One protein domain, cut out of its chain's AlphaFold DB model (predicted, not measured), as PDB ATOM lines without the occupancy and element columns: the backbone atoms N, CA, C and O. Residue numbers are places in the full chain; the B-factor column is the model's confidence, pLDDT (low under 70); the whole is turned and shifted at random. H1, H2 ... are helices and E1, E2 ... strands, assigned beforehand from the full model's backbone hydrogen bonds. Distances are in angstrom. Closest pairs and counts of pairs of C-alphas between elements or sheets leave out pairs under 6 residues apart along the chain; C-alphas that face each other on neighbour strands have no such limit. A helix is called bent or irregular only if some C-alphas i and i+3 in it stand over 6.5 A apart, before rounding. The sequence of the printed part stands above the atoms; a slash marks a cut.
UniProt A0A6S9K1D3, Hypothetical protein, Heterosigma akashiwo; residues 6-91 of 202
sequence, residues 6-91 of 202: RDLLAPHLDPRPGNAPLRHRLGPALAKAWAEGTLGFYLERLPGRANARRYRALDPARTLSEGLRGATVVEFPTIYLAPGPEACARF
ATOM      1  N   ARG A   6      42.698   1.387  42.473       85.94
ATOM      2  CA  ARG A   6      42.980   2.750  42.037       85.94
ATOM      3  C   ARG A   6      44.095   2.826  41.010       85.94
ATOM      4  O   ARG A   6      43.894   3.418  39.947       85.94
ATOM      5  N   ASP A   7      45.218   2.186  41.292       87.88
ATOM      6  CA  ASP A   7      46.374   2.194  40.395       87.88
ATOM      7  C   ASP A   7      46.080   1.453  39.089       87.88
ATOM      8  O   ASP A   7      46.532   1.857  38.020       87.88
ATOM      9  N   LEU A   8      45.282   0.385  39.164       88.19
ATOM     10  CA  LEU A   8      44.898  -0.409  37.997       88.19
ATOM     11  C   LEU A   8      43.896   0.320  37.095       88.19
ATOM     12  O   LEU A   8      43.934   0.148  35.877       88.19
ATOM     13  N   LEU A   9      43.005   1.136  37.665       87.00
ATOM     14  CA  LEU A   9      41.989   1.853  36.898       87.00
ATOM     15  C   LEU A   9      42.529   3.130  36.239       87.00
ATOM     16  O   LEU A   9      42.124   3.441  35.117       87.00
ATOM     17  N   ALA A  10      43.434   3.859  36.900       83.75
ATOM     18  CA  ALA A  10      43.909   5.166  36.436       83.75
ATOM     19  C   ALA A  10      44.370   5.190  34.957       83.75
ATOM     20  O   ALA A  10      43.872   6.033  34.207       83.75
ATOM     21  N   PRO A  11      45.176   4.224  34.459       83.19
ATOM     22  CA  PRO A  11      45.624   4.196  33.062       83.19
ATOM     23  C   PRO A  11      44.496   4.079  32.029       83.19
ATOM     24  O   PRO A  11      44.713   4.346  30.845       83.19
ATOM     25  N   HIS A  12      43.320   3.610  32.453       80.06
ATOM     26  CA  HIS A  12      42.154   3.400  31.601       80.06
ATOM     27  C   HIS A  12      41.186   4.583  31.588       80.06
ATOM     28  O   HIS A  12      40.321   4.627  30.710       80.06
ATOM     29  N   LEU A  13      41.317   5.511  32.538       79.75
ATOM     30  CA  LEU A  13      40.544   6.751  32.564       79.75
ATOM     31  C   LEU A  13      41.163   7.818  31.656       79.75
ATOM     32  O   LEU A  13      40.438   8.668  31.137       79.75
ATOM     33  N   ASP A  14      42.470   7.735  31.405       76.81
ATOM     34  CA  ASP A  14      43.158   8.665  30.517       76.81
ATOM     35  C   ASP A  14      42.776   8.439  29.039       76.81
ATOM     36  O   ASP A  14      42.770   7.300  28.545       76.81
ATOM     37  N   PRO A  15      42.485   9.512  28.284       69.31
ATOM     38  CA  PRO A  15      42.225   9.410  26.857       69.31
ATOM     39  C   PRO A  15      43.500   8.978  26.122       69.31
ATOM     40  O   PRO A  15      44.506   9.684  26.114       69.31
ATOM     41  N   ARG A  16      43.449   7.811  25.472       70.88
ATOM     42  CA  ARG A  16      44.524   7.288  24.620       70.88
ATOM     43  C   ARG A  16      44.039   7.125  23.178       70.88
ATOM     44  O   ARG A  16      42.881   6.742  22.972       70.88
ATOM     45  N   PRO A  17      44.903   7.372  22.177       70.81
ATOM     46  CA  PRO A  17      44.574   7.074  20.788       70.81
ATOM     47  C   PRO A  17      44.302   5.569  20.637       70.81
ATOM     48  O   PRO A  17      45.071   4.745  21.124       70.81
ATOM     49  N   GLY A  18      43.181   5.210  20.005       72.94
ATOM     50  CA  GLY A  18      42.756   3.812  19.832       72.94
ATOM     51  C   GLY A  18      41.829   3.261  20.924       72.94
ATOM     52  O   GLY A  18      41.427   2.101  20.850       72.94
ATOM     53  N   ASN A  19      41.429   4.067  21.914       69.62
ATOM     54  CA  ASN A  19      40.386   3.654  22.852       69.62
ATOM     55  C   ASN A  19      39.051   3.418  22.123       69.62
ATOM     56  O   ASN A  19      38.616   4.231  21.308       69.62
ATOM     57  N   ALA A  20      38.368   2.320  22.462       73.88
ATOM     58  CA  ALA A  20      37.051   2.013  21.912       73.88
ATOM     59  C   ALA A  20      36.072   3.192  22.131       73.88
ATOM     60  O   ALA A  20      36.071   3.774  23.223       73.88
ATOM     61  N   PRO A  21      35.182   3.513  21.168       70.75
ATOM     62  CA  PRO A  21      34.254   4.648  21.267       70.75
ATOM     63  C   PRO A  21      33.416   4.659  22.554       70.75
ATOM     64  O   PRO A  21      33.106   5.718  23.097       70.75
ATOM     65  N   LEU A  22      33.084   3.476  23.078       67.44
ATOM     66  CA  LEU A  22      32.366   3.316  24.342       67.44
ATOM     67  C   LEU A  22      33.176   3.843  25.543       67.44
ATOM     68  O   LEU A  22      32.626   4.536  26.393       67.44
ATOM     69  N   ARG A  23      34.489   3.576  25.594       71.38
ATOM     70  CA  ARG A  23      35.377   4.076  26.657       71.38
ATOM     71  C   ARG A  23      35.543   5.586  26.584       71.38
ATOM     72  O   ARG A  23      35.527   6.234  27.617       71.38
ATOM     73  N   HIS A  24      35.619   6.155  25.382       71.50
ATOM     74  CA  HIS A  24      35.652   7.610  25.217       71.50
ATOM     75  C   HIS A  24      34.378   8.281  25.763       71.50
ATOM     76  O   HIS A  24      34.441   9.363  26.337       71.50
ATOM     77  N   ARG A  25      33.212   7.644  25.603       76.31
ATOM     78  CA  ARG A  25      31.935   8.170  26.117       76.31
ATOM     79  C   ARG A  25      31.790   8.015  27.631       76.31
ATOM     80  O   ARG A  25      31.259   8.909  28.277       76.31
ATOM     81  N   LEU A  26      32.245   6.893  28.186       78.06
ATOM     82  CA  LEU A  26      32.131   6.596  29.619       78.06
ATOM     83  C   LEU A  26      33.259   7.217  30.452       78.06
ATOM     84  O   LEU A  26      33.060   7.482  31.635       78.06
ATOM     85  N   GLY A  27      34.415   7.479  29.838       80.00
ATOM     86  CA  GLY A  27      35.609   8.030  30.478       80.00
ATOM     87  C   GLY A  27      35.329   9.288  31.299       80.00
ATOM     88  O   GLY A  27      35.632   9.271  32.486       80.00
ATOM     89  N   PRO A  28      34.673  10.331  30.753       83.31
ATOM     90  CA  PRO A  28      34.375  11.548  31.508       83.31
ATOM     91  C   PRO A  28      33.493  11.312  32.738       83.31
ATOM     92  O   PRO A  28      33.753  11.876  33.797       83.31
ATOM     93  N   ALA A  29      32.468  10.461  32.627       83.62
ATOM     94  CA  ALA A  29      31.572  10.158  33.743       83.62
ATOM     95  C   ALA A  29      32.286   9.353  34.840       83.62
ATOM     96  O   ALA A  29      32.129   9.645  36.025       83.62
ATOM     97  N   LEU A  30      33.107   8.375  34.446       85.25
ATOM     98  CA  LEU A  30      33.920   7.590  35.374       85.25
ATOM     99  C   LEU A  30      35.016   8.440  36.019       85.25
ATOM    100  O   LEU A  30      35.199   8.348  37.224       85.25
ATOM    101  N   ALA A  31      35.693   9.301  35.259       84.06
ATOM    102  CA  ALA A  31      36.715  10.216  35.762       84.06
ATOM    103  C   ALA A  31      36.131  11.259  36.725       84.06
ATOM    104  O   ALA A  31      36.750  11.577  37.736       84.06
ATOM    105  N   LYS A  32      34.915  11.750  36.456       86.69
ATOM    106  CA  LYS A  32      34.188  12.620  37.384       86.69
ATOM    107  C   LYS A  32      33.869  11.890  38.690       86.69
ATOM    108  O   LYS A  32      34.273  12.354  39.749       86.69
ATOM    109  N   ALA A  33      33.227  10.721  38.614       86.50
ATOM    110  CA  ALA A  33      32.910   9.920  39.800       86.50
ATOM    111  C   ALA A  33      34.172   9.500  40.574       86.50
ATOM    112  O   ALA A  33      34.156   9.394  41.796       86.50
ATOM    113  N   TRP A  34      35.275   9.284  39.862       85.81
ATOM    114  CA  TRP A  34      36.585   9.008  40.431       85.81
ATOM    115  C   TRP A  34      37.141  10.190  41.228       85.81
ATOM    116  O   TRP A  34      37.579  10.012  42.362       85.81
ATOM    117  N   ALA A  35      37.093  11.397  40.658       84.69
ATOM    118  CA  ALA A  35      37.544  12.620  41.316       84.69
ATOM    119  C   ALA A  35      36.664  12.995  42.521       84.69
ATOM    120  O   ALA A  35      37.175  13.494  43.520       84.69
ATOM    121  N   GLU A  36      35.361  12.724  42.438       87.31
ATOM    122  CA  GLU A  36      34.380  12.987  43.499       87.31
ATOM    123  C   GLU A  36      34.339  11.881  44.572       87.31
ATOM    124  O   GLU A  36      33.659  12.033  45.582       87.31
ATOM    125  N   GLY A  37      35.053  10.765  44.376       83.69
ATOM    126  CA  GLY A  37      35.054   9.634  45.310       83.69
ATOM    127  C   GLY A  37      33.751   8.826  45.327       83.69
ATOM    128  O   GLY A  37      33.525   8.035  46.236       83.69
ATOM    129  N   THR A  38      32.890   8.993  44.323       86.88
ATOM    130  CA  THR A  38      31.582   8.325  44.214       86.88
ATOM    131  C   THR A  38      31.604   7.118  43.274       86.88
ATOM    132  O   THR A  38      30.547   6.660  42.834       86.88
ATOM    133  N   LEU A  39      32.784   6.640  42.871       89.12
ATOM    134  CA  LEU A  39      32.920   5.458  42.023       89.12
ATOM    135  C   LEU A  39      32.986   4.191  42.881       89.12
ATOM    136  O   LEU A  39      33.953   3.981  43.610       89.12
ATOM    137  N   GLY A  40      31.974   3.331  42.758       90.06
ATOM    138  CA  GLY A  40      31.930   2.044  43.446       90.06
ATOM    139  C   GLY A  40      32.594   0.919  42.646       90.06
ATOM    140  O   GLY A  40      32.482   0.870  41.417       90.06
ATOM    141  N   PHE A  41      33.235  -0.003  43.368       91.62
ATOM    142  CA  PHE A  41      33.861  -1.219  42.843       91.62
ATOM    143  C   PHE A  41      33.144  -2.435  43.415       91.62
ATOM    144  O   PHE A  41      32.997  -2.549  44.631       91.62
ATOM    145  N   TYR A  42      32.712  -3.351  42.553       92.38
ATOM    146  CA  TYR A  42      31.874  -4.477  42.956       92.38
ATOM    147  C   TYR A  42      32.395  -5.785  42.376       92.38
ATOM    148  O   TYR A  42      32.627  -5.892  41.173       92.38
ATOM    149  N   LEU A  43      32.537  -6.797  43.225       92.31
ATOM    150  CA  LEU A  43      32.907  -8.158  42.846       92.31
ATOM    151  C   LEU A  43      31.695  -9.073  42.997       92.31
ATOM    152  O   LEU A  43      31.060  -9.077  44.050       92.31
ATOM    153  N   GLU A  44      31.367  -9.850  41.968       90.19
ATOM    154  CA  GLU A  44      30.306 -10.859  42.071       90.19
ATOM    155  C   GLU A  44      30.745 -11.988  43.019       90.19
ATOM    156  O   GLU A  44      31.856 -12.507  42.905       90.19
ATOM    157  N   ARG A  45      29.890 -12.358  43.981       86.25
ATOM    158  CA  ARG A  45      30.168 -13.451  44.923       86.25
ATOM    159  C   ARG A  45      29.718 -14.780  44.323       86.25
ATOM    160  O   ARG A  45      28.582 -14.914  43.872       86.25
ATOM    161  N   LEU A  46      30.597 -15.774  44.400       83.94
ATOM    162  CA  LEU A  46      30.308 -17.161  44.055       83.94
ATOM    163  C   LEU A  46      30.398 -18.052  45.307       83.94
ATOM    164  O   LEU A  46      31.172 -17.735  46.209       83.94
ATOM    165  N   PRO A  47      29.645 -19.166  45.361       75.00
ATOM    166  CA  PRO A  47      28.570 -19.548  44.443       75.00
ATOM    167  C   PRO A  47      27.302 -18.702  44.666       75.00
ATOM    168  O   PRO A  47      26.922 -18.404  45.795       75.00
ATOM    169  N   GLY A  48      26.624 -18.328  43.579       69.38
ATOM    170  CA  GLY A  48      25.370 -17.573  43.610       69.38
ATOM    171  C   GLY A  48      24.336 -18.177  42.662       69.38
ATOM    172  O   GLY A  48      24.688 -18.772  41.645       69.38
ATOM    173  N   ARG A  49      23.042 -18.040  42.979       73.62
ATOM    174  CA  ARG A  49      21.973 -18.409  42.033       73.62
ATOM    175  C   ARG A  49      21.982 -17.406  40.876       73.62
ATOM    176  O   ARG A  49      22.060 -16.206  41.122       73.62
ATOM    177  N   ALA A  50      21.804 -17.871  39.638       73.38
ATOM    178  CA  ALA A  50      21.819 -17.009  38.446       73.38
ATOM    179  C   ALA A  50      20.838 -15.818  38.527       73.38
ATOM    180  O   ALA A  50      21.143 -14.730  38.040       73.38
ATOM    181  N   ASN A  51      19.696 -16.015  39.197       78.00
ATOM    182  CA  ASN A  51      18.640 -15.009  39.360       78.00
ATOM    183  C   ASN A  51      18.814 -14.123  40.608       78.00
ATOM    184  O   ASN A  51      18.012 -13.226  40.837       78.00
ATOM    185  N   ALA A  52      19.825 -14.387  41.436       81.38
ATOM    186  CA  ALA A  52      20.077 -13.668  42.680       81.38
ATOM    187  C   ALA A  52      21.578 -13.397  42.823       81.38
ATOM    188  O   ALA A  52      22.223 -13.850  43.772       81.38
ATOM    189  N   ARG A  53      22.134 -12.678  41.841       83.75
ATOM    190  CA  ARG A  53      23.526 -12.228  41.879       83.75
ATOM    191  C   ARG A  53      23.722 -11.301  43.068       83.75
ATOM    192  O   ARG A  53      22.931 -10.387  43.292       83.75
ATOM    193  N   ARG A  54      24.779 -11.555  43.829       86.50
ATOM    194  CA  ARG A  54      25.156 -10.765  44.998       86.50
ATOM    195  C   ARG A  54      26.549 -10.225  44.780       86.50
ATOM    196  O   ARG A  54      27.404 -10.915  44.223       86.50
ATOM    197  N   TYR A  55      26.761  -9.003  45.237       90.12
ATOM    198  CA  TYR A  55      28.021  -8.317  45.048       90.12
ATOM    199  C   TYR A  55      28.656  -7.988  46.391       90.12
ATOM    200  O   TYR A  55      27.980  -7.683  47.372       90.12
ATOM    201  N   ARG A  56      29.983  -8.044  46.422       89.69
ATOM    202  CA  ARG A  56      30.812  -7.511  47.495       89.69
ATOM    203  C   ARG A  56      31.374  -6.177  47.026       89.69
ATOM    204  O   ARG A  56      31.995  -6.120  45.966       89.69
ATOM    205  N   ALA A  57      31.158  -5.120  47.803       91.19
ATOM    206  CA  ALA A  57      31.833  -3.851  47.563       91.19
ATOM    207  C   ALA A  57      33.326  -3.999  47.890       91.19
ATOM    208  O   ALA A  57      33.688  -4.594  48.906       91.19
ATOM    209  N   LEU A  58      34.183  -3.481  47.016       91.69
ATOM    210  CA  LEU A  58      35.625  -3.449  47.211       91.69
ATOM    211  C   LEU A  58      36.065  -2.038  47.591       91.69
ATOM    212  O   LEU A  58      35.590  -1.053  47.026       91.69
ATOM    213  N   ASP A  59      37.008  -1.963  48.521       90.38
ATOM    214  CA  ASP A  59      37.668  -0.716  48.887       90.38
ATOM    215  C   ASP A  59      38.744  -0.380  47.835       90.38
ATOM    216  O   ASP A  59      39.672  -1.175  47.646       90.38
ATOM    217  N   PRO A  60      38.654   0.771  47.140       90.25
ATOM    218  CA  PRO A  60      39.622   1.147  46.116       90.25
ATOM    219  C   PRO A  60      41.029   1.426  46.659       90.25
ATOM    220  O   PRO A  60      41.977   1.414  45.871       90.25
ATOM    221  N   ALA A  61      41.172   1.695  47.963       90.00
ATOM    222  CA  ALA A  61      42.460   1.939  48.609       90.00
ATOM    223  C   ALA A  61      43.203   0.644  48.970       90.00
ATOM    224  O   ALA A  61      44.421   0.669  49.152       90.00
ATOM    225  N   ARG A  62      42.494  -0.487  49.059       91.69
ATOM    226  CA  ARG A  62      43.109  -1.790  49.332       91.69
ATOM    227  C   ARG A  62      43.753  -2.366  48.082       91.69
ATOM    228  O   ARG A  62      43.383  -2.060  46.942       91.69
ATOM    229  N   THR A  63      44.726  -3.239  48.307       93.50
ATOM    230  CA  THR A  63      45.328  -3.999  47.214       93.50
ATOM    231  C   THR A  63      44.312  -4.967  46.615       93.50
ATOM    232  O   THR A  63      43.383  -5.431  47.286       93.50
ATOM    233  N   LEU A  64      44.486  -5.304  45.336       90.88
ATOM    234  CA  LEU A  64      43.612  -6.275  44.681       90.88
ATOM    235  C   LEU A  64      43.628  -7.630  45.412       90.88
ATOM    236  O   LEU A  64      42.579  -8.245  45.579       90.88
ATOM    237  N   SER A  65      44.792  -8.083  45.887       92.06
ATOM    238  CA  SER A  65      44.915  -9.348  46.622       92.06
ATOM    239  C   SER A  65      44.136  -9.344  47.943       92.06
ATOM    240  O   SER A  65      43.503 -10.342  48.283       92.06
ATOM    241  N   GLU A  66      44.127  -8.229  48.673       92.81
ATOM    242  CA  GLU A  66      43.316  -8.070  49.885       92.81
ATOM    243  C   GLU A  66      41.820  -8.030  49.572       92.81
ATOM    244  O   GLU A  66      41.034  -8.670  50.270       92.81
ATOM    245  N   GLY A  67      41.421  -7.322  48.512       89.81
ATOM    246  CA  GLY A  67      40.024  -7.247  48.080       89.81
ATOM    247  C   GLY A  67      39.460  -8.597  47.624       89.81
ATOM    248  O   GLY A  67      38.293  -8.899  47.869       89.81
ATOM    249  N   LEU A  68      40.298  -9.431  47.004       91.62
ATOM    250  CA  LEU A  68      39.937 -10.779  46.556       91.62
ATOM    251  C   LEU A  68      40.078 -11.847  47.649       91.62
ATOM    252  O   LEU A  68      39.679 -12.992  47.433       91.62
ATOM    253  N   ARG A  69      40.621 -11.513  48.824       91.38
ATOM    254  CA  ARG A  69      40.784 -12.487  49.910       91.38
ATOM    255  C   ARG A  69      39.422 -13.057  50.318       91.38
ATOM    256  O   ARG A  69      38.480 -12.307  50.592       91.38
ATOM    257  N   GLY A  70      39.339 -14.388  50.338       88.81
ATOM    258  CA  GLY A  70      38.116 -15.137  50.648       88.81
ATOM    259  C   GLY A  70      37.071 -15.150  49.524       88.81
ATOM    260  O   GLY A  70      36.012 -15.746  49.692       88.81
ATOM    261  N   ALA A  71      37.336 -14.512  48.379       88.88
ATOM    262  CA  ALA A  71      36.441 -14.564  47.232       88.88
ATOM    263  C   ALA A  71      36.733 -15.795  46.367       88.88
ATOM    264  O   ALA A  71      37.880 -16.087  46.029       88.88
ATOM    265  N   THR A  72      35.680 -16.491  45.947       89.69
ATOM    266  CA  THR A  72      35.780 -17.515  44.906       89.69
ATOM    267  C   THR A  72      35.747 -16.841  43.538       89.69
ATOM    268  O   THR A  72      34.764 -16.191  43.186       89.69
ATOM    269  N   VAL A  73      36.820 -17.005  42.763       87.75
ATOM    270  CA  VAL A  73      36.972 -16.447  41.414       87.75
ATOM    271  C   VAL A  73      37.039 -17.591  40.408       87.75
ATOM    272  O   VAL A  73      37.808 -18.531  40.589       87.75
ATOM    273  N   VAL A  74      36.240 -17.509  39.345       84.19
ATOM    274  CA  VAL A  74      36.283 -18.456  38.223       84.19
ATOM    275  C   VAL A  74      37.101 -17.823  37.108       84.19
ATOM    276  O   VAL A  74      36.737 -16.758  36.621       84.19
ATOM    277  N   GLU A  75      38.204 -18.475  36.732       90.88
ATOM    278  CA  GLU A  75      39.185 -18.033  35.727       90.88
ATOM    279  C   GLU A  75      39.912 -16.724  36.077       90.88
ATOM    280  O   GLU A  75      41.103 -16.745  36.383       90.88
ATOM    281  N   PHE A  76      39.214 -15.588  36.049       89.25
ATOM    282  CA  PHE A  76      39.761 -14.260  36.317       89.25
ATOM    283  C   PHE A  76      38.748 -13.371  37.058       89.25
ATOM    284  O   PHE A  76      37.536 -13.466  36.838       89.25
ATOM    285  N   PRO A  77      39.214 -12.479  37.953       89.25
ATOM    286  CA  PRO A  77      38.322 -11.627  38.724       89.25
ATOM    287  C   PRO A  77      37.655 -10.596  37.811       89.25
ATOM    288  O   PRO A  77      38.325  -9.810  37.143       89.25
ATOM    289  N   THR A  78      36.324 -10.574  37.814       91.00
ATOM    290  CA  THR A  78      35.541  -9.557  37.103       91.00
ATOM    291  C   THR A  78      35.041  -8.517  38.095       91.00
ATOM    292  O   THR A  78      34.230  -8.823  38.966       91.00
ATOM    293  N   ILE A  79      35.525  -7.282  37.954       91.62
ATOM    294  CA  ILE A  79      35.155  -6.158  38.817       91.62
ATOM    295  C   ILE A  79      34.263  -5.203  38.033       91.62
ATOM    296  O   ILE A  79      34.637  -4.700  36.973       91.62
ATOM    297  N   TYR A  80      33.081  -4.941  38.574       90.94
ATOM    298  CA  TYR A  80      32.118  -4.006  38.020       90.94
ATOM    299  C   TYR A  80      32.338  -2.611  38.599       90.94
ATOM    300  O   TYR A  80      32.564  -2.449  39.798       90.94
ATOM    301  N   LEU A  81      32.237  -1.604  37.731       89.69
ATOM    302  CA  LEU A  81      32.351  -0.193  38.086       89.69
ATOM    303  C   LEU A  81      30.992   0.476  37.930       89.69
ATOM    304  O   LEU A  81      30.333   0.309  36.898       89.69
ATOM    305  N   ALA A  82      30.594   1.268  38.920       89.25
ATOM    306  CA  ALA A  82      29.352   2.024  38.853       89.25
ATOM    307  C   ALA A  82      29.537   3.433  39.434       89.25
ATOM    308  O   ALA A  82      29.937   3.563  40.593       89.25
ATOM    309  N   PRO A  83      29.283   4.492  38.644       87.00
ATOM    310  CA  PRO A  83      29.349   5.858  39.134       87.00
ATOM    311  C   PRO A  83      28.084   6.220  39.923       87.00
ATOM    312  O   PRO A  83      26.967   5.963  39.470       87.00
ATOM    313  N   GLY A  84      28.269   6.895  41.055       81.62
ATOM    314  CA  GLY A  84      27.198   7.551  41.797       81.62
ATOM    315  C   GLY A  84      26.445   6.646  42.784       81.62
ATOM    316  O   GLY A  84      26.648   5.432  42.823       81.62
ATOM    317  N   PRO A  85      25.548   7.237  43.592       69.31
ATOM    318  CA  PRO A  85      24.853   6.543  44.680       69.31
ATOM    319  C   PRO A  85      23.846   5.487  44.190       69.31
ATOM    320  O   PRO A  85      23.540   4.537  44.911       69.31
ATOM    321  N   GLU A  86      23.369   5.601  42.947       70.56
ATOM    322  CA  GLU A  86      22.439   4.643  42.323       70.56
ATOM    323  C   GLU A  86      23.071   3.268  42.053       70.56
ATOM    324  O   GLU A  86      22.364   2.294  41.777       70.56
ATOM    325  N   ALA A  87      24.397   3.157  42.173       74.06
ATOM    326  CA  ALA A  87      25.121   1.899  42.057       74.06
ATOM    327  C   ALA A  87      24.541   0.801  42.967       74.06
ATOM    328  O   ALA A  87      24.437  -0.351  42.543       74.06
ATOM    329  N   CYS A  88      24.072   1.162  44.164       62.69
ATOM    330  CA  CYS A  88      23.511   0.221  45.135       62.69
ATOM    331  C   CYS A  88      22.226  -0.472  44.644       62.69
ATOM    332  O   CYS A  88      21.955  -1.602  45.039       62.69
ATOM    333  N   ALA A  89      21.447   0.165  43.759       72.25
ATOM    334  CA  ALA A  89      20.239  -0.441  43.193       72.25
ATOM    335  C   ALA A  89      20.565  -1.507  42.134       72.25
ATOM    336  O   ALA A  89      19.831  -2.479  41.969       72.25
ATOM    337  N   ARG A  90      21.678  -1.331  41.411       77.88
ATOM    338  CA  ARG A  90      22.136  -2.264  40.368       77.88
ATOM    339  C   ARG A  90      23.001  -3.388  40.926       77.88
ATOM    340  O   ARG A  90      23.005  -4.481  40.367       77.88
ATOM    341  N   PHE A  91      23.722  -3.109  42.006       77.44
ATOM    342  CA  PHE A  91      24.640  -4.028  42.662       77.44
ATOM    343  C   PHE A  91      24.221  -4.182  44.125       77.44
ATOM    344  O   PHE A  91      24.735  -3.461  44.979       77.44
TER     345      PHE A  91
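What this domain is: This is residues 6 to 91 of the 202 residues of the protein "Hypothetical protein" of Heterosigma akashiwo (UniProt A0A6S9K1D3). A small twisted sheet of three strands, E2, E1 and E3, makes the middle, and a helical hairpin of H1 and H2 sits at one end of it, with the later part of H2, residues 26 to 34, packed on E1 and E3. Two four-residue helices, H3 and H4, only graze the sheet, while residues 17 to 22 stick out. The printed part has 86 residues with four named helices and three named strands, in the order H1, H2, E1, E2, H3, E3, H4; the sheet's order is E2, E1, E3, all antiparallel, and the class is mixed, helices and strands. It is only just compact, close to loose, with a radius of gyration of the C-alphas of 13.9 A and spans of 38 by 26 by 24 A.

Where its parts are: H1, residues 6 to 13, begins with C-alpha 6 at (42.980, 2.750, 42.037) and is 10.6 A long. H2, residues 21 to 35, is 21.8 A long. Both are irregular, but only just: C-alphas 8 and 11 are 6.8 A apart, and so are C-alphas 25 and 28. E1, residues 39 to 44, begins at C-alpha 39 (32.920, 5.458, 42.023) and is 16.5 A long. E2 holds residues 55 to 58, H3 residues 64 to 67, and E3 residues 79 to 83, 13.3 A long. H4, residues 87 to 90, ends at C-alpha 90 (22.136, -2.264, 40.368).

How they stand to each other: E1 is the inner strand. E1 and E3 are antiparallel at 149 degrees, with N 42 and O 80 within hydrogen-bond range at 2.9 A. E1 and E2 form a hairpin at 132 degrees, with N 56 and O 43 at 2.8 A. E2, H3 and E3 form a split strand-helix-strand unit, two strands running the same way with E1 between them, and its crossover is right-handed. H2 is on the sheet; its closest C-alphas to E3 are those of Ala 33 and Pro 83, 5.4 A apart. H1 touches residues 27 to 31 of H2, opposite ways at a steep tilt of 43 degrees; the closest C-alphas, of Leu 13 and Gly 27, are 5.5 A apart. H3 and H4 are apart. Of the O i to N i+4 pairs, 2 of 4 in H1 and 9 of 11 in H2 are within hydrogen-bond range; H3 and H4 are too short for such a pair.

The domain as a whole: The two C-alphas farthest apart, of Pro 17 and Arg 49, are 40.1 A apart. The printed part has no cut. The link from H3 to E3, 11 residues, is long. The mean pLDDT of the printed part is 83.4, and residues 15, 19, 22, 48, 85 and 88 are under 70.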